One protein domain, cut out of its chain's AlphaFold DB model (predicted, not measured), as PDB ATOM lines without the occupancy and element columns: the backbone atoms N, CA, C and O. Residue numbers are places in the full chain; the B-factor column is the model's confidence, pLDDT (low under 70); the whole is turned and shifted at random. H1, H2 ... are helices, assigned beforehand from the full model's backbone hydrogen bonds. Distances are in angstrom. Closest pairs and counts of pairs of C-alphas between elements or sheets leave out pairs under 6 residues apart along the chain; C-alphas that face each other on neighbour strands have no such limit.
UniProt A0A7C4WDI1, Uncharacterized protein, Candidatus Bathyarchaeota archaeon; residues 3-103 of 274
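This is residues 3 to 103 of the 274 residues of an uncharacterized protein of Candidatus Bathyarchaeota archaeon (UniProt A0A7C4WDI1). A long helical hairpin, H4 and H5, makes the longest axis, and three shorter helices, H1, H2 and H3, gather near the end of it away from its turn. H3 packs across that open end, on the first residues of H4 and the last part of H5; H1 packs on both long helices, and H2 packs on H4. The printed part has 101 residues with five named helices, in the order H1, H2, H3, H4, H5, and no named strand; the class is all helix. The whole is only just loose, close to compact, with a radius of gyration of the C-alphas of 15.3 A, and it is elongated, spanning 47 by 31 by 21 A.

H1 is residues 3 to 7, beginning at C-alpha 3 at (215.891, 225.075, 286.017). H2 is the four residues 16 to 19. H3 is residues 25 to 37, 18.3 A from first to last C-alpha. H4 is residues 45 to 71, 38.6 A long, from C-alpha 45 at (212.698, 226.701, 271.773). H5 is residues 77 to 103, 38.3 A long, ending at C-alpha 103 at (203.984, 216.841, 284.862).

H4 is the hub, touching the four other helices. H4 and H5 form a helical hairpin and run opposite ways at a tilt of 37 degrees, only just steep; their closest C-alphas, those of Ala 56 and Met 89, are 5.1 A apart. H3 touches residues 45 to 48 of H4, about perpendicular at 80 degrees, with the C-alphas of Ala 31 and Pro 45 closest at 5.2 A. H3 also touches residues 97 to 102 of H5, the same way at a steep tilt of 62 degrees; the closest C-alphas, of Ala 30 and Tyr 101, are 5.3 A apart. H1 touches residues 48 to 55 of H4, with the C-alphas of Ile 7 and Asn 51 closest at 5.7 A. It touches residues 93 to 97 of H5, with the C-alphas of Phe 4 and Ile 97 closest at 6.7 A. H2 touches residues 46 to 50 of H4, with the C-alphas of Ser 16 and Glu 46 closest at 5.6 A, and is apart from H5. In H1, H3, H4 and H5 every O i to N i+4 pair is within hydrogen-bond range; H2 is too short for such a pair.

The two C-alphas farthest apart, those of Glu 39 and Asn 74, are 47.5 A apart. The printed part has no cut. The links H2 to H3 and H4 to H5 are tight, those from H1 to H2 and H3 to H4 short; no link is long. The mean pLDDT of the printed part is 75.8, and residues 11 to 20 and 69 to 80 are under 70.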
ATOM      1  N   LEU A   3     214.957 225.588 287.030       70.44
ATOM      2  CA  LEU A   3     215.891 225.075 286.017       70.44
ATOM      3  C   LEU A   3     215.669 225.731 284.642       70.44
ATOM      4  O   LEU A   3     216.608 226.260 284.050       70.44
ATOM      5  N   PHE A   4     214.407 225.838 284.211       75.50
ATOM      6  CA  PHE A   4     214.030 226.554 282.990       75.50
ATOM      7  C   PHE A   4     214.443 228.034 283.007       75.50
ATOM      8  O   PHE A   4     214.983 228.534 282.023       75.50
ATOM      9  N   ASN A   5     214.257 228.735 284.133       76.81
ATOM     10  CA  ASN A   5     214.603 230.156 284.258       76.81
ATOM     11  C   ASN A   5     216.103 230.438 284.097       76.81
ATOM     12  O   ASN A   5     216.461 231.470 283.534       76.81
ATOM     13  N   ILE A   6     216.957 229.519 284.560       75.00
ATOM     14  CA  ILE A   6     218.413 229.619 284.413       75.00
ATOM     15  C   ILE A   6     218.802 229.361 282.956       75.00
ATOM     16  O   ILE A   6     219.528 230.158 282.366       75.00
ATOM     17  N   ILE A   7     218.264 228.300 282.346       77.56
ATOM     18  CA  ILE A   7     218.567 227.940 280.953       77.56
ATOM     19  C   ILE A   7     218.104 229.029 279.983       77.56
ATOM     20  O   ILE A   7     218.803 229.336 279.030       77.56
ATOM     21  N   SER A   8     216.963 229.662 280.237       73.25
ATOM     22  CA  SER A   8     216.394 230.705 279.373       73.25
ATOM     23  C   SER A   8     217.008 232.102 279.575       73.25
ATOM     24  O   SER A   8     216.519 233.073 279.013       73.25
ATOM     25  N   SER A   9     218.052 232.256 280.394       74.38
ATOM     26  CA  SER A   9     218.665 233.573 280.655       74.38
ATOM     27  C   SER A   9     219.737 233.987 279.639       74.38
ATOM     28  O   SER A   9     220.101 235.158 279.576       74.38
ATOM     29  N   ILE A  10     220.235 233.048 278.831       70.88
ATOM     30  CA  ILE A  10     221.352 233.261 277.903       70.88
ATOM     31  C   ILE A  10     220.820 233.236 276.464       70.88
ATOM     32  O   ILE A  10     219.963 232.422 276.137       70.88
ATOM     33  N   ARG A  11     221.310 234.118 275.585       65.69
ATOM     34  CA  ARG A  11     220.997 234.076 274.146       65.69
ATOM     35  C   ARG A  11     222.269 233.852 273.345       65.69
ATOM     36  O   ARG A  11     223.218 234.623 273.476       65.69
ATOM     37  N   ILE A  12     222.280 232.819 272.503       67.69
ATOM     38  CA  ILE A  12     223.412 232.499 271.623       67.69
ATOM     39  C   ILE A  12     222.893 232.405 270.179       67.69
ATOM     40  O   ILE A  12     222.624 231.313 269.675       67.69
ATOM     41  N   PRO A  13     222.743 233.551 269.487       61.38
ATOM     42  CA  PRO A  13     222.005 233.632 268.222       61.38
ATOM     43  C   PRO A  13     222.684 232.917 267.043       61.38
ATOM     44  O   PRO A  13     222.029 232.601 266.054       61.38
ATOM     45  N   LEU A  14     223.991 232.645 267.123       60.72
ATOM     46  CA  LEU A  14     224.773 232.071 266.018       60.72
ATOM     47  C   LEU A  14     224.490 230.581 265.758       60.72
ATOM     48  O   LEU A  14     224.710 230.106 264.647       60.72
ATOM     49  N   LEU A  15     223.996 229.844 266.757       62.94
ATOM     50  CA  LEU A  15     223.817 228.389 266.680       62.94
ATOM     51  C   LEU A  15     222.367 227.957 266.392       62.94
ATOM     52  O   LEU A  15     222.147 226.810 265.998       62.94
ATOM     53  N   SER A  16     221.388 228.860 266.529       63.31
ATOM     54  CA  SER A  16     219.948 228.547 266.434       63.31
ATOM     55  C   SER A  16     219.562 227.941 265.086       63.31
ATOM     56  O   SER A  16     218.921 226.893 265.036       63.31
ATOM     57  N   ARG A  17     220.057 228.514 263.981       64.69
ATOM     58  CA  ARG A  17     219.717 228.079 262.614       64.69
ATOM     59  C   ARG A  17     220.181 226.665 262.260       64.69
ATOM     60  O   ARG A  17     219.515 225.990 261.480       64.69
ATOM     61  N   ILE A  18     221.316 226.218 262.799       65.31
ATOM     62  CA  ILE A  18     221.877 224.888 262.494       65.31
ATOM     63  C   ILE A  18     221.119 223.808 263.275       65.31
ATOM     64  O   ILE A  18     220.915 222.695 262.790       65.31
ATOM     65  N   ILE A  19     220.654 224.156 264.473       69.25
ATOM     66  CA  ILE A  19     220.097 223.219 265.447       69.25
ATOM     67  C   ILE A  19     218.579 223.037 265.296       69.25
ATOM     68  O   ILE A  19     218.066 222.006 265.726       69.25
ATOM     69  N   CYS A  20     217.877 223.921 264.573       65.38
ATOM     70  CA  CYS A  20     216.445 223.788 264.250       65.38
ATOM     71  C   CYS A  20     216.018 222.393 263.750       65.38
ATOM     72  O   CYS A  20     214.861 222.017 263.935       65.38
ATOM     73  N   LYS A  21     216.922 221.649 263.089       70.38
ATOM     74  CA  LYS A  21     216.661 220.308 262.528       70.38
ATOM     75  C   LYS A  21     216.949 219.145 263.484       70.38
ATOM     76  O   LYS A  21     216.520 218.033 263.206       70.38
ATOM     77  N   LEU A  22     217.694 219.376 264.564       73.25
ATOM     78  CA  LEU A  22     218.120 218.337 265.514       73.25
ATOM     79  C   LEU A  22     217.183 218.213 266.722       73.25
ATOM     80  O   LEU A  22     217.292 217.262 267.491       73.25
ATOM     81  N   ILE A  23     216.280 219.177 266.898       80.38
ATOM     82  CA  ILE A  23     215.356 219.225 268.029       80.38
ATOM     83  C   ILE A  23     214.201 218.254 267.784       80.38
ATOM     84  O   ILE A  23     213.554 218.289 266.737       80.38
ATOM     85  N   SER A  24     213.926 217.402 268.771       80.62
ATOM     86  CA  SER A  24     212.756 216.528 268.750       80.62
ATOM     87  C   SER A  24     211.465 217.346 268.871       80.62
ATOM     88  O   SER A  24     211.409 218.339 269.600       80.62
ATOM     89  N   GLU A  25     210.389 216.912 268.208       78.31
ATOM     90  CA  GLU A  25     209.083 217.580 268.328       78.31
ATOM     91  C   GLU A  25     208.597 217.630 269.783       78.31
ATOM     92  O   GLU A  25     208.083 218.651 270.232       78.31
ATOM     93  N   GLN A  26     208.862 216.569 270.553       73.25
ATOM     94  CA  GLN A  26     208.538 216.502 271.980       73.25
ATOM     95  C   GLN A  26     209.213 217.612 272.789       73.25
ATOM     96  O   GLN A  26     208.571 218.238 273.633       73.25
ATOM     97  N   PHE A  27     210.498 217.877 272.535       82.25
ATOM     98  CA  PHE A  27     211.206 218.956 273.213       82.25
ATOM     99  C   PHE A  27     210.686 220.325 272.779       82.25
ATOM    100  O   PHE A  27     210.539 221.204 273.622       82.25
ATOM    101  N   ARG A  28     210.371 220.508 271.489       83.12
ATOM    102  CA  ARG A  28     209.832 221.776 270.982       83.12
ATOM    103  C   ARG A  28     208.496 222.120 271.645       83.12
ATOM    104  O   ARG A  28     208.354 223.240 272.126       83.12
ATOM    105  N   SER A  29     207.573 221.163 271.760       79.12
ATOM    106  CA  SER A  29     206.316 221.360 272.499       79.12
ATOM    107  C   SER A  29     206.562 221.673 273.977       79.12
ATOM    108  O   SER A  29     206.005 222.629 274.508       79.12
ATOM    109  N   ALA A  30     207.453 220.925 274.639       78.69
ATOM    110  CA  ALA A  30     207.777 221.169 276.045       78.69
ATOM    111  C   ALA A  30     208.383 222.565 276.279       78.69
ATOM    112  O   ALA A  30     208.010 223.260 277.222       78.69
ATOM    113  N   ALA A  31     209.302 222.989 275.413       83.62
ATOM    114  CA  ALA A  31     209.941 224.293 275.490       83.62
ATOM    115  C   ALA A  31     208.940 225.428 275.230       83.62
ATOM    116  O   ALA A  31     208.896 226.362 276.026       83.62
ATOM    117  N   ASN A  32     208.100 225.322 274.196       82.75
ATOM    118  CA  ASN A  32     207.057 226.310 273.894       82.75
ATOM    119  C   ASN A  32     206.069 226.476 275.053       82.75
ATOM    120  O   ASN A  32     205.766 227.599 275.455       82.75
ATOM    121  N   TYR A  33     205.625 225.363 275.640       80.44
ATOM    122  CA  TYR A  33     204.758 225.390 276.811       80.44
ATOM    123  C   TYR A  33     205.398 226.150 277.983       80.44
ATOM    124  O   TYR A  33     204.761 227.004 278.599       80.44
ATOM    125  N   LEU A  34     206.670 225.870 278.292       81.81
ATOM    126  CA  LEU A  34     207.361 226.542 279.394       81.81
ATOM    127  C   LEU A  34     207.671 228.014 279.087       81.81
ATOM    128  O   LEU A  34     207.611 228.831 280.002       81.81
ATOM    129  N   ILE A  35     207.960 228.366 277.829       82.56
ATOM    130  CA  ILE A  35     208.115 229.763 277.392       82.56
ATOM    131  C   ILE A  35     206.849 230.553 277.731       82.56
ATOM    132  O   ILE A  35     206.939 231.580 278.405       82.56
ATOM    133  N   TYR A  36     205.683 230.027 277.350       76.75
ATOM    134  CA  TYR A  36     204.400 230.651 277.656       76.75
ATOM    135  C   TYR A  36     204.134 230.705 279.164       76.75
ATOM    136  O   TYR A  36     203.787 231.750 279.709       76.75
ATOM    137  N   LYS A  37     204.342 229.587 279.871       76.19
ATOM    138  CA  LYS A  37     204.088 229.477 281.317       76.19
ATOM    139  C   LYS A  37     204.904 230.471 282.147       76.19
ATOM    140  O   LYS A  37     204.443 230.904 283.199       76.19
ATOM    141  N   TYR A  38     206.120 230.794 281.710       79.38
ATOM    142  CA  TYR A  38     207.006 231.740 282.388       79.38
ATOM    143  C   TYR A  38     207.021 233.138 281.739       79.38
ATOM    144  O   TYR A  38     207.879 233.937 282.108       79.38
ATOM    145  N   GLU A  39     206.094 233.432 280.815       75.69
ATOM    146  CA  GLU A  39     205.936 234.732 280.136       75.69
ATOM    147  C   GLU A  39     207.247 235.233 279.489       75.69
ATOM    148  O   GLU A  39     207.666 236.377 279.670       75.69
ATOM    149  N   LYS A  40     207.952 234.348 278.765       78.81
ATOM    150  CA  LYS A  40     209.246 234.642 278.117       78.81
ATOM    151  C   LYS A  40     209.156 234.711 276.590       78.81
ATOM    152  O   LYS A  40     209.917 234.036 275.899       78.81
ATOM    153  N   ASP A  41     208.263 235.550 276.079       70.75
ATOM    154  CA  ASP A  41     207.863 235.595 274.660       70.75
ATOM    155  C   ASP A  41     209.011 235.842 273.660       70.75
ATOM    156  O   ASP A  41     208.923 235.459 272.497       70.75
ATOM    157  N   ASP A  42     210.123 236.422 274.109       77.50
ATOM    158  CA  ASP A  42     211.279 236.704 273.252       77.50
ATOM    159  C   ASP A  42     212.212 235.499 273.005       77.50
ATOM    160  O   ASP A  42     213.262 235.650 272.370       77.50
ATOM    161  N   ILE A  43     211.920 234.334 273.589       80.62
ATOM    162  CA  ILE A  43     212.822 233.179 273.591       80.62
ATOM    163  C   ILE A  43     212.273 232.091 272.686       80.62
ATOM    164  O   ILE A  43     211.130 231.669 272.831       80.62
ATOM    165  N   LEU A  44     213.120 231.586 271.792       83.50
ATOM    166  CA  LEU A  44     212.774 230.474 270.919       83.50
ATOM    167  C   LEU A  44     213.122 229.125 271.578       83.50
ATOM    168  O   LEU A  44     214.091 229.031 272.343       83.50
ATOM    169  N   PRO A  45     212.389 228.041 271.265       81.44
ATOM    170  CA  PRO A  45     212.698 226.701 271.773       81.44
ATOM    171  C   PRO A  45     214.102 226.230 271.358       81.44
ATOM    172  O   PRO A  45     214.756 225.481 272.091       81.44
ATOM    173  N   GLU A  46     214.608 226.710 270.219       84.25
ATOM    174  CA  GLU A  46     215.977 226.483 269.757       84.25
ATOM    175  C   GLU A  46     217.029 227.059 270.708       84.25
ATOM    176  O   GLU A  46     218.036 226.399 270.981       84.25
ATOM    177  N   ASP A  47     216.793 228.257 271.243       82.75
ATOM    178  CA  ASP A  47     217.727 228.922 272.152       82.75
ATOM    179  C   ASP A  47     217.855 228.132 273.457       82.75
ATOM    180  O   ASP A  47     218.953 227.934 273.976       82.75
ATOM    181  N   ILE A  48     216.738 227.588 273.948       84.75
ATOM    182  CA  ILE A  48     216.708 226.747 275.150       84.75
ATOM    183  C   ILE A  48     217.523 225.469 274.930       84.75
ATOM    184  O   ILE A  48     218.317 225.091 275.792       84.75
ATOM    185  N   TYR A  49     217.370 224.817 273.776       84.25
ATOM    186  CA  TYR A  49     218.124 223.605 273.458       84.25
ATOM    187  C   TYR A  49     219.635 223.871 273.350       84.25
ATOM    188  O   TYR A  49     220.449 223.097 273.857       84.25
ATOM    189  N   ILE A  50     220.028 224.997 272.751       84.50
ATOM    190  CA  ILE A  50     221.435 225.422 272.687       84.50
ATOM    191  C   ILE A  50     221.990 225.670 274.077       84.50
ATOM    192  O   ILE A  50     223.084 225.205 274.398       84.50
ATOM    193  N   ASN A  51     221.228 226.361 274.918       85.44
ATOM    194  CA  ASN A  51     221.650 226.648 276.275       85.44
ATOM    195  C   ASN A  51     221.839 225.362 277.081       85.44
ATOM    196  O   ASN A  51     222.796 225.285 277.843       85.44
ATOM    197  N   ILE A  52     221.025 224.321 276.872       85.38
ATOM    198  CA  ILE A  52     221.262 222.999 277.477       85.38
ATOM    199  C   ILE A  52     222.634 222.452 277.089       85.38
ATOM    200  O   ILE A  52     223.387 222.034 277.967       85.38
ATOM    201  N   ILE A  53     222.970 222.466 275.797       84.75
ATOM    202  CA  ILE A  53     224.259 221.959 275.308       84.75
ATOM    203  C   ILE A  53     225.406 222.779 275.900       84.75
ATOM    204  O   ILE A  53     226.377 222.216 276.396       84.75
ATOM    205  N   VAL A  54     225.288 224.105 275.893       86.38
ATOM    206  CA  VAL A  54     226.332 225.004 276.398       86.38
ATOM    207  C   VAL A  54     226.518 224.843 277.905       86.38
ATOM    208  O   VAL A  54     227.653 224.694 278.355       86.38
ATOM    209  N   PHE A  55     225.439 224.782 278.688       84.81
ATOM    210  CA  PHE A  55     225.520 224.500 280.121       84.81
ATOM    211  C   PHE A  55     226.114 223.117 280.394       84.81
ATOM    212  O   PHE A  55     226.983 222.996 281.258       84.81
ATOM    213  N   ALA A  56     225.704 222.089 279.645       84.44
ATOM    214  CA  ALA A  56     226.275 220.751 279.767       84.44
ATOM    215  C   ALA A  56     227.784 220.767 279.487       84.44
ATOM    216  O   ALA A  56     228.549 220.212 280.275       84.44
ATOM    217  N   CYS A  57     228.232 221.461 278.438       85.69
ATOM    218  CA  CYS A  57     229.648 221.629 278.119       85.69
ATOM    219  C   CYS A  57     230.408 222.362 279.229       85.69
ATOM    220  O   CYS A  57     231.415 221.844 279.703       85.69
ATOM    221  N   ILE A  58     229.932 223.528 279.682       86.88
ATOM    222  CA  ILE A  58     230.603 224.337 280.716       86.88
ATOM    223  C   ILE A  58     230.777 223.529 282.002       86.88
ATOM    224  O   ILE A  58     231.882 223.442 282.537       86.88
ATOM    225  N   ILE A  59     229.704 222.896 282.479       83.44
ATOM    226  CA  ILE A  59     229.739 222.109 283.715       83.44
ATOM    227  C   ILE A  59     230.689 220.919 283.558       83.44
ATOM    228  O   ILE A  59     231.480 220.636 284.457       83.44
ATOM    229  N   SER A  60     230.676 220.264 282.398       81.88
ATOM    230  CA  SER A  60     231.548 219.116 282.133       81.88
ATOM    231  C   SER A  60     233.021 219.500 282.041       81.88
ATOM    232  O   SER A  60     233.853 218.736 282.519       81.88
ATOM    233  N   ILE A  61     233.354 220.678 281.492       84.25
ATOM    234  CA  ILE A  61     234.726 221.218 281.487       84.25
ATOM    235  C   ILE A  61     235.194 221.478 282.920       84.25
ATOM    236  O   ILE A  61     236.303 221.096 283.282       84.25
ATOM    237  N   ILE A  62     234.358 222.110 283.748       83.69
ATOM    238  CA  ILE A  62     234.716 222.421 285.138       83.69
ATOM    239  C   ILE A  62     234.973 221.125 285.913       83.69
ATOM    240  O   ILE A  62     236.013 220.987 286.554       83.69
ATOM    241  N   ILE A  63     234.064 220.153 285.818       79.12
ATOM    242  CA  ILE A  63     234.181 218.878 286.533       79.12
ATOM    243  C   ILE A  63     235.389 218.075 286.036       79.12
ATOM    244  O   ILE A  63     236.164 217.576 286.852       79.12
ATOM    245  N   SER A  64     235.591 217.966 284.720       76.94
ATOM    246  CA  SER A  64     236.727 217.222 284.168       76.94
ATOM    247  C   SER A  64     238.068 217.870 284.522       76.94
ATOM    248  O   SER A  64     239.020 217.150 284.815       76.94
ATOM    249  N   CYS A  65     238.138 219.204 284.573       78.75
ATOM    250  CA  CYS A  65     239.323 219.951 284.995       78.75
ATOM    251  C   CYS A  65     239.638 219.730 286.483       78.75
ATOM    252  O   CYS A  65     240.777 219.450 286.845       78.75
ATOM    253  N   VAL A  66     238.627 219.767 287.354       79.31
ATOM    254  CA  VAL A  66     238.810 219.492 288.791       79.31
ATOM    255  C   VAL A  66     239.273 218.051 289.021       79.31
ATOM    256  O   VAL A  66     240.203 217.814 289.788       79.31
ATOM    257  N   ILE A  67     238.674 217.077 288.331       71.88
ATOM    258  CA  ILE A  67     239.046 215.663 288.480       71.88
ATOM    259  C   ILE A  67     240.446 215.391 287.915       71.88
ATOM    260  O   ILE A  67     241.211 214.647 288.529       71.88
ATOM    261  N   SER A  68     240.806 215.990 286.777       70.44
ATOM    262  CA  SER A  68     242.138 215.809 286.186       70.44
ATOM    263  C   SER A  68     243.239 216.435 287.045       70.44
ATOM    264  O   SER A  68     244.289 215.817 287.214       70.44
ATOM    265  N   LEU A  69     242.976 217.586 287.678       68.38
ATOM    266  CA  LEU A  69     243.893 218.215 288.635       68.38
ATOM    267  C   LEU A  69     244.148 217.353 289.880       68.38
ATOM    268  O   LEU A  69     245.263 217.366 290.397       68.38
ATOM    269  N   ILE A  70     243.142 216.613 290.361       66.56
ATOM    270  CA  ILE A  70     243.230 215.867 291.630       66.56
ATOM    271  C   ILE A  70     243.676 214.406 291.427       66.56
ATOM    272  O   ILE A  70     244.454 213.895 292.229       66.56
ATOM    273  N   PHE A  71     243.203 213.719 290.381       57.53
ATOM    274  CA  PHE A  71     243.269 212.250 290.312       57.53
ATOM    275  C   PHE A  71     243.968 211.672 289.079       57.53
ATOM    276  O   PHE A  71     244.392 210.518 289.115       57.53
ATOM    277  N   VAL A  72     244.079 212.411 287.968       58.66
ATOM    278  CA  VAL A  72     244.391 211.791 286.669       58.66
ATOM    279  C   VAL A  72     245.383 212.632 285.860       58.66
ATOM    280  O   VAL A  72     244.995 213.519 285.110       58.66
ATOM    281  N   LYS A  73     246.675 212.272 285.914       60.38
ATOM    282  CA  LYS A  73     247.707 212.782 284.977       60.38
ATOM    283  C   LYS A  73     247.635 212.154 283.576       60.38
ATOM    284  O   LYS A  73     248.405 212.523 282.695       60.38
ATOM    285  N   ASN A  74     246.764 211.166 283.375       60.69
ATOM    286  CA  ASN A  74     246.720 210.382 282.148       60.69
ATOM    287  C   ASN A  74     245.833 211.051 281.081       60.69
ATOM    288  O   ASN A  74     244.620 211.188 281.258       60.69
ATOM    289  N   LEU A  75     246.448 211.425 279.957       61.88
ATOM    290  CA  LEU A  75     245.852 212.212 278.868       61.88
ATOM    291  C   LEU A  75     244.645 211.531 278.197       61.88
ATOM    292  O   LEU A  75     243.792 212.220 277.650       61.88
ATOM    293  N   PHE A  76     244.535 210.201 278.285       61.16
ATOM    294  CA  PHE A  76     243.433 209.430 277.690       61.16
ATOM    295  C   PHE A  76     242.200 209.293 278.589       61.16
ATOM    296  O   PHE A  76     241.089 209.153 278.090       61.16
ATOM    297  N   ILE A  77     242.365 209.365 279.911       65.06
ATOM    298  CA  ILE A  77     241.259 209.173 280.862       65.06
ATOM    299  C   ILE A  77     240.449 210.475 281.015       65.06
ATOM    300  O   ILE A  77     239.226 210.442 281.145       65.06
ATOM    301  N   SER A  78     241.112 211.632 280.918       65.69
ATOM    302  CA  SER A  78     240.478 212.958 280.963       65.69
ATOM    303  C   SER A  78     239.367 213.170 279.908       65.69
ATOM    304  O   SER A  78     238.263 213.566 280.292       65.69
ATOM    305  N   PRO A  79     239.574 212.887 278.603       67.12
ATOM    306  CA  PRO A  79     238.516 213.029 277.603       67.12
ATOM    307  C   PRO A  79     237.357 212.046 277.813       67.12
ATOM    308  O   PRO A  79     236.209 212.426 277.596       67.12
ATOM    309  N   SER A  80     237.604 210.823 278.302       68.50
ATOM    310  CA  SER A  80     236.525 209.878 278.637       68.50
ATOM    311  C   SER A  80     235.645 210.389 279.780       68.50
ATOM    312  O   SER A  80     234.420 210.315 279.690       68.50
ATOM    313  N   ILE A  81     236.254 210.959 280.825       70.38
ATOM    314  CA  ILE A  81     235.536 211.588 281.943       70.38
ATOM    315  C   ILE A  81     234.720 212.785 281.444       70.38
ATOM    316  O   ILE A  81     233.546 212.914 281.786       70.38
ATOM    317  N   PHE A  82     235.306 213.631 280.595       75.00
ATOM    318  CA  PHE A  82     234.604 214.767 280.001       75.00
ATOM    319  C   PHE A  82     233.370 214.334 279.194       75.00
ATOM    320  O   PHE A  82     232.285 214.860 279.426       75.00
ATOM    321  N   ILE A  83     233.511 213.353 278.295       72.31
ATOM    322  CA  ILE A  83     232.399 212.841 277.479       72.31
ATOM    323  C   ILE A  83     231.303 212.243 278.368       72.31
ATOM    324  O   ILE A  83     230.119 212.488 278.132       72.31
ATOM    325  N   PHE A  84     231.684 211.499 279.410       75.31
ATOM    326  CA  PHE A  84     230.736 210.927 280.363       75.31
ATOM    327  C   PHE A  84     229.910 212.012 281.068       75.31
ATOM    328  O   PHE A  84     228.680 211.944 281.061       75.31
ATOM    329  N   PHE A  85     230.560 213.038 281.627       75.50
ATOM    330  CA  PHE A  85     229.853 214.137 282.291       75.50
ATOM    331  C   PHE A  85     229.026 214.979 281.317       75.50
ATOM    332  O   PHE A  85     227.932 215.404 281.683       75.50
ATOM    333  N   LEU A  86     229.486 215.149 280.075       79.25
ATOM    334  CA  LEU A  86     228.741 215.864 279.040       79.25
ATOM    335  C   LEU A  86     227.425 215.163 278.726       79.25
ATOM    336  O   LEU A  86     226.373 215.802 278.749       79.25
ATOM    337  N   LEU A  87     227.464 213.847 278.503       73.31
ATOM    338  CA  LEU A  87     226.260 213.049 278.281       73.31
ATOM    339  C   LEU A  87     225.345 213.064 279.509       73.31
ATOM    340  O   LEU A  87     224.142 213.278 279.370       73.31
ATOM    341  N   LEU A  88     225.906 212.895 280.709       75.31
ATOM    342  CA  LEU A  88     225.143 212.902 281.956       75.31
ATOM    343  C   LEU A  88     224.406 214.235 282.162       75.31
ATOM    344  O   LEU A  88     223.199 214.247 282.403       75.31
ATOM    345  N   MET A  89     225.116 215.359 282.040       78.62
ATOM    346  CA  MET A  89     224.541 216.691 282.225       78.62
ATOM    347  C   MET A  89     223.531 217.031 281.135       78.62
ATOM    348  O   MET A  89     222.475 217.583 281.446       78.62
ATOM    349  N   TYR A  90     223.806 216.656 279.885       80.25
ATOM    350  CA  TYR A  90     222.856 216.809 278.788       80.25
ATOM    351  C   TYR A  90     221.540 216.078 279.083       80.25
ATOM    352  O   TYR A  90     220.475 216.688 279.010       80.25
ATOM    353  N   VAL A  91     221.606 214.808 279.497       77.56
ATOM    354  CA  VAL A  91     220.426 214.000 279.851       77.56
ATOM    355  C   VAL A  91     219.649 214.646 281.000       77.56
ATOM    356  O   VAL A  91     218.434 214.805 280.898       77.56
ATOM    357  N   ILE A  92     220.325 215.070 282.072       78.94
ATOM    358  CA  ILE A  92     219.669 215.699 283.231       78.94
ATOM    359  C   ILE A  92     218.935 216.983 282.828       78.94
ATOM    360  O   ILE A  92     217.780 217.174 283.211       78.94
ATOM    361  N   LEU A  93     219.582 217.861 282.059       83.06
ATOM    362  CA  LEU A  93     219.008 219.146 281.654       83.06
ATOM    363  C   LEU A  93     217.858 218.960 280.650       83.06
ATOM    364  O   LEU A  93     216.792 219.552 280.827       83.06
ATOM    365  N   TYR A  94     218.045 218.097 279.647       82.38
ATOM    366  CA  TYR A  94     217.035 217.784 278.634       82.38
ATOM    367  C   TYR A  94     215.776 217.182 279.261       82.38
ATOM    368  O   TYR A  94     214.678 217.721 279.108       82.38
ATOM    369  N   TYR A  95     215.923 216.093 280.022       80.69
ATOM    370  CA  TYR A  95     214.775 215.448 280.654       80.69
ATOM    371  C   TYR A  95     214.207 216.268 281.809       80.69
ATOM    372  O   TYR A  95     213.030 216.111 282.118       80.69
ATOM    373  N   GLY A  96     214.981 217.175 282.410       78.50
ATOM    374  CA  GLY A  96     214.466 218.155 283.362       78.50
ATOM    375  C   GLY A  96     213.347 218.998 282.750       78.50
ATOM    376  O   GLY A  96     212.251 219.041 283.303       78.50
ATOM    377  N   ILE A  97     213.589 219.576 281.569       81.75
ATOM    378  CA  ILE A  97     212.595 220.378 280.835       81.75
ATOM    379  C   ILE A  97     211.393 219.536 280.407       81.75
ATOM    380  O   ILE A  97     210.252 219.899 280.690       81.75
ATOM    381  N   VAL A  98     211.642 218.391 279.767       81.25
ATOM    382  CA  VAL A  98     210.564 217.516 279.278       81.25
ATOM    383  C   VAL A  98     209.697 217.013 280.434       81.25
ATOM    384  O   VAL A  98     208.476 217.000 280.326       81.25
ATOM    385  N   SER A  99     210.302 216.660 281.570       77.19
ATOM    386  CA  SER A  99     209.561 216.154 282.728       77.19
ATOM    387  C   SER A  99     208.676 217.204 283.403       77.19
ATOM    388  O   SER A  99     207.625 216.837 283.927       77.19
ATOM    389  N   GLU A 100     209.068 218.486 283.390       80.25
ATOM    390  CA  GLU A 100     208.236 219.580 283.911       80.25
ATOM    391  C   GLU A 100     206.969 219.719 283.056       80.25
ATOM    392  O   GLU A 100     205.864 219.699 283.594       80.25
ATOM    393  N   TYR A 101     207.123 219.709 281.729       80.75
ATOM    394  CA  TYR A 101     206.002 219.702 280.788       80.75
ATOM    395  C   TYR A 101     205.098 218.471 280.940       80.75
ATOM    396  O   TYR A 101     203.881 218.607 281.045       80.75
ATOM    397  N   GLU A 102     205.666 217.263 281.001       74.94
ATOM    398  CA  GLU A 102     204.881 216.039 281.200       74.94
ATOM    399  C   GLU A 102     204.103 216.064 282.525       74.94
ATOM    400  O   GLU A 102     202.999 215.521 282.599       74.94
ATOM    401  N   ASN A 103     204.653 216.706 283.566       75.31
ATOM    402  CA  ASN A 103     203.984 216.841 284.862       75.31
ATOM    403  C   ASN A 103     202.726 217.677 284.739       75.31
ATOM    404  O   ASN A 103     201.636 217.261 285.121       75.31
TER     405      ASN A 103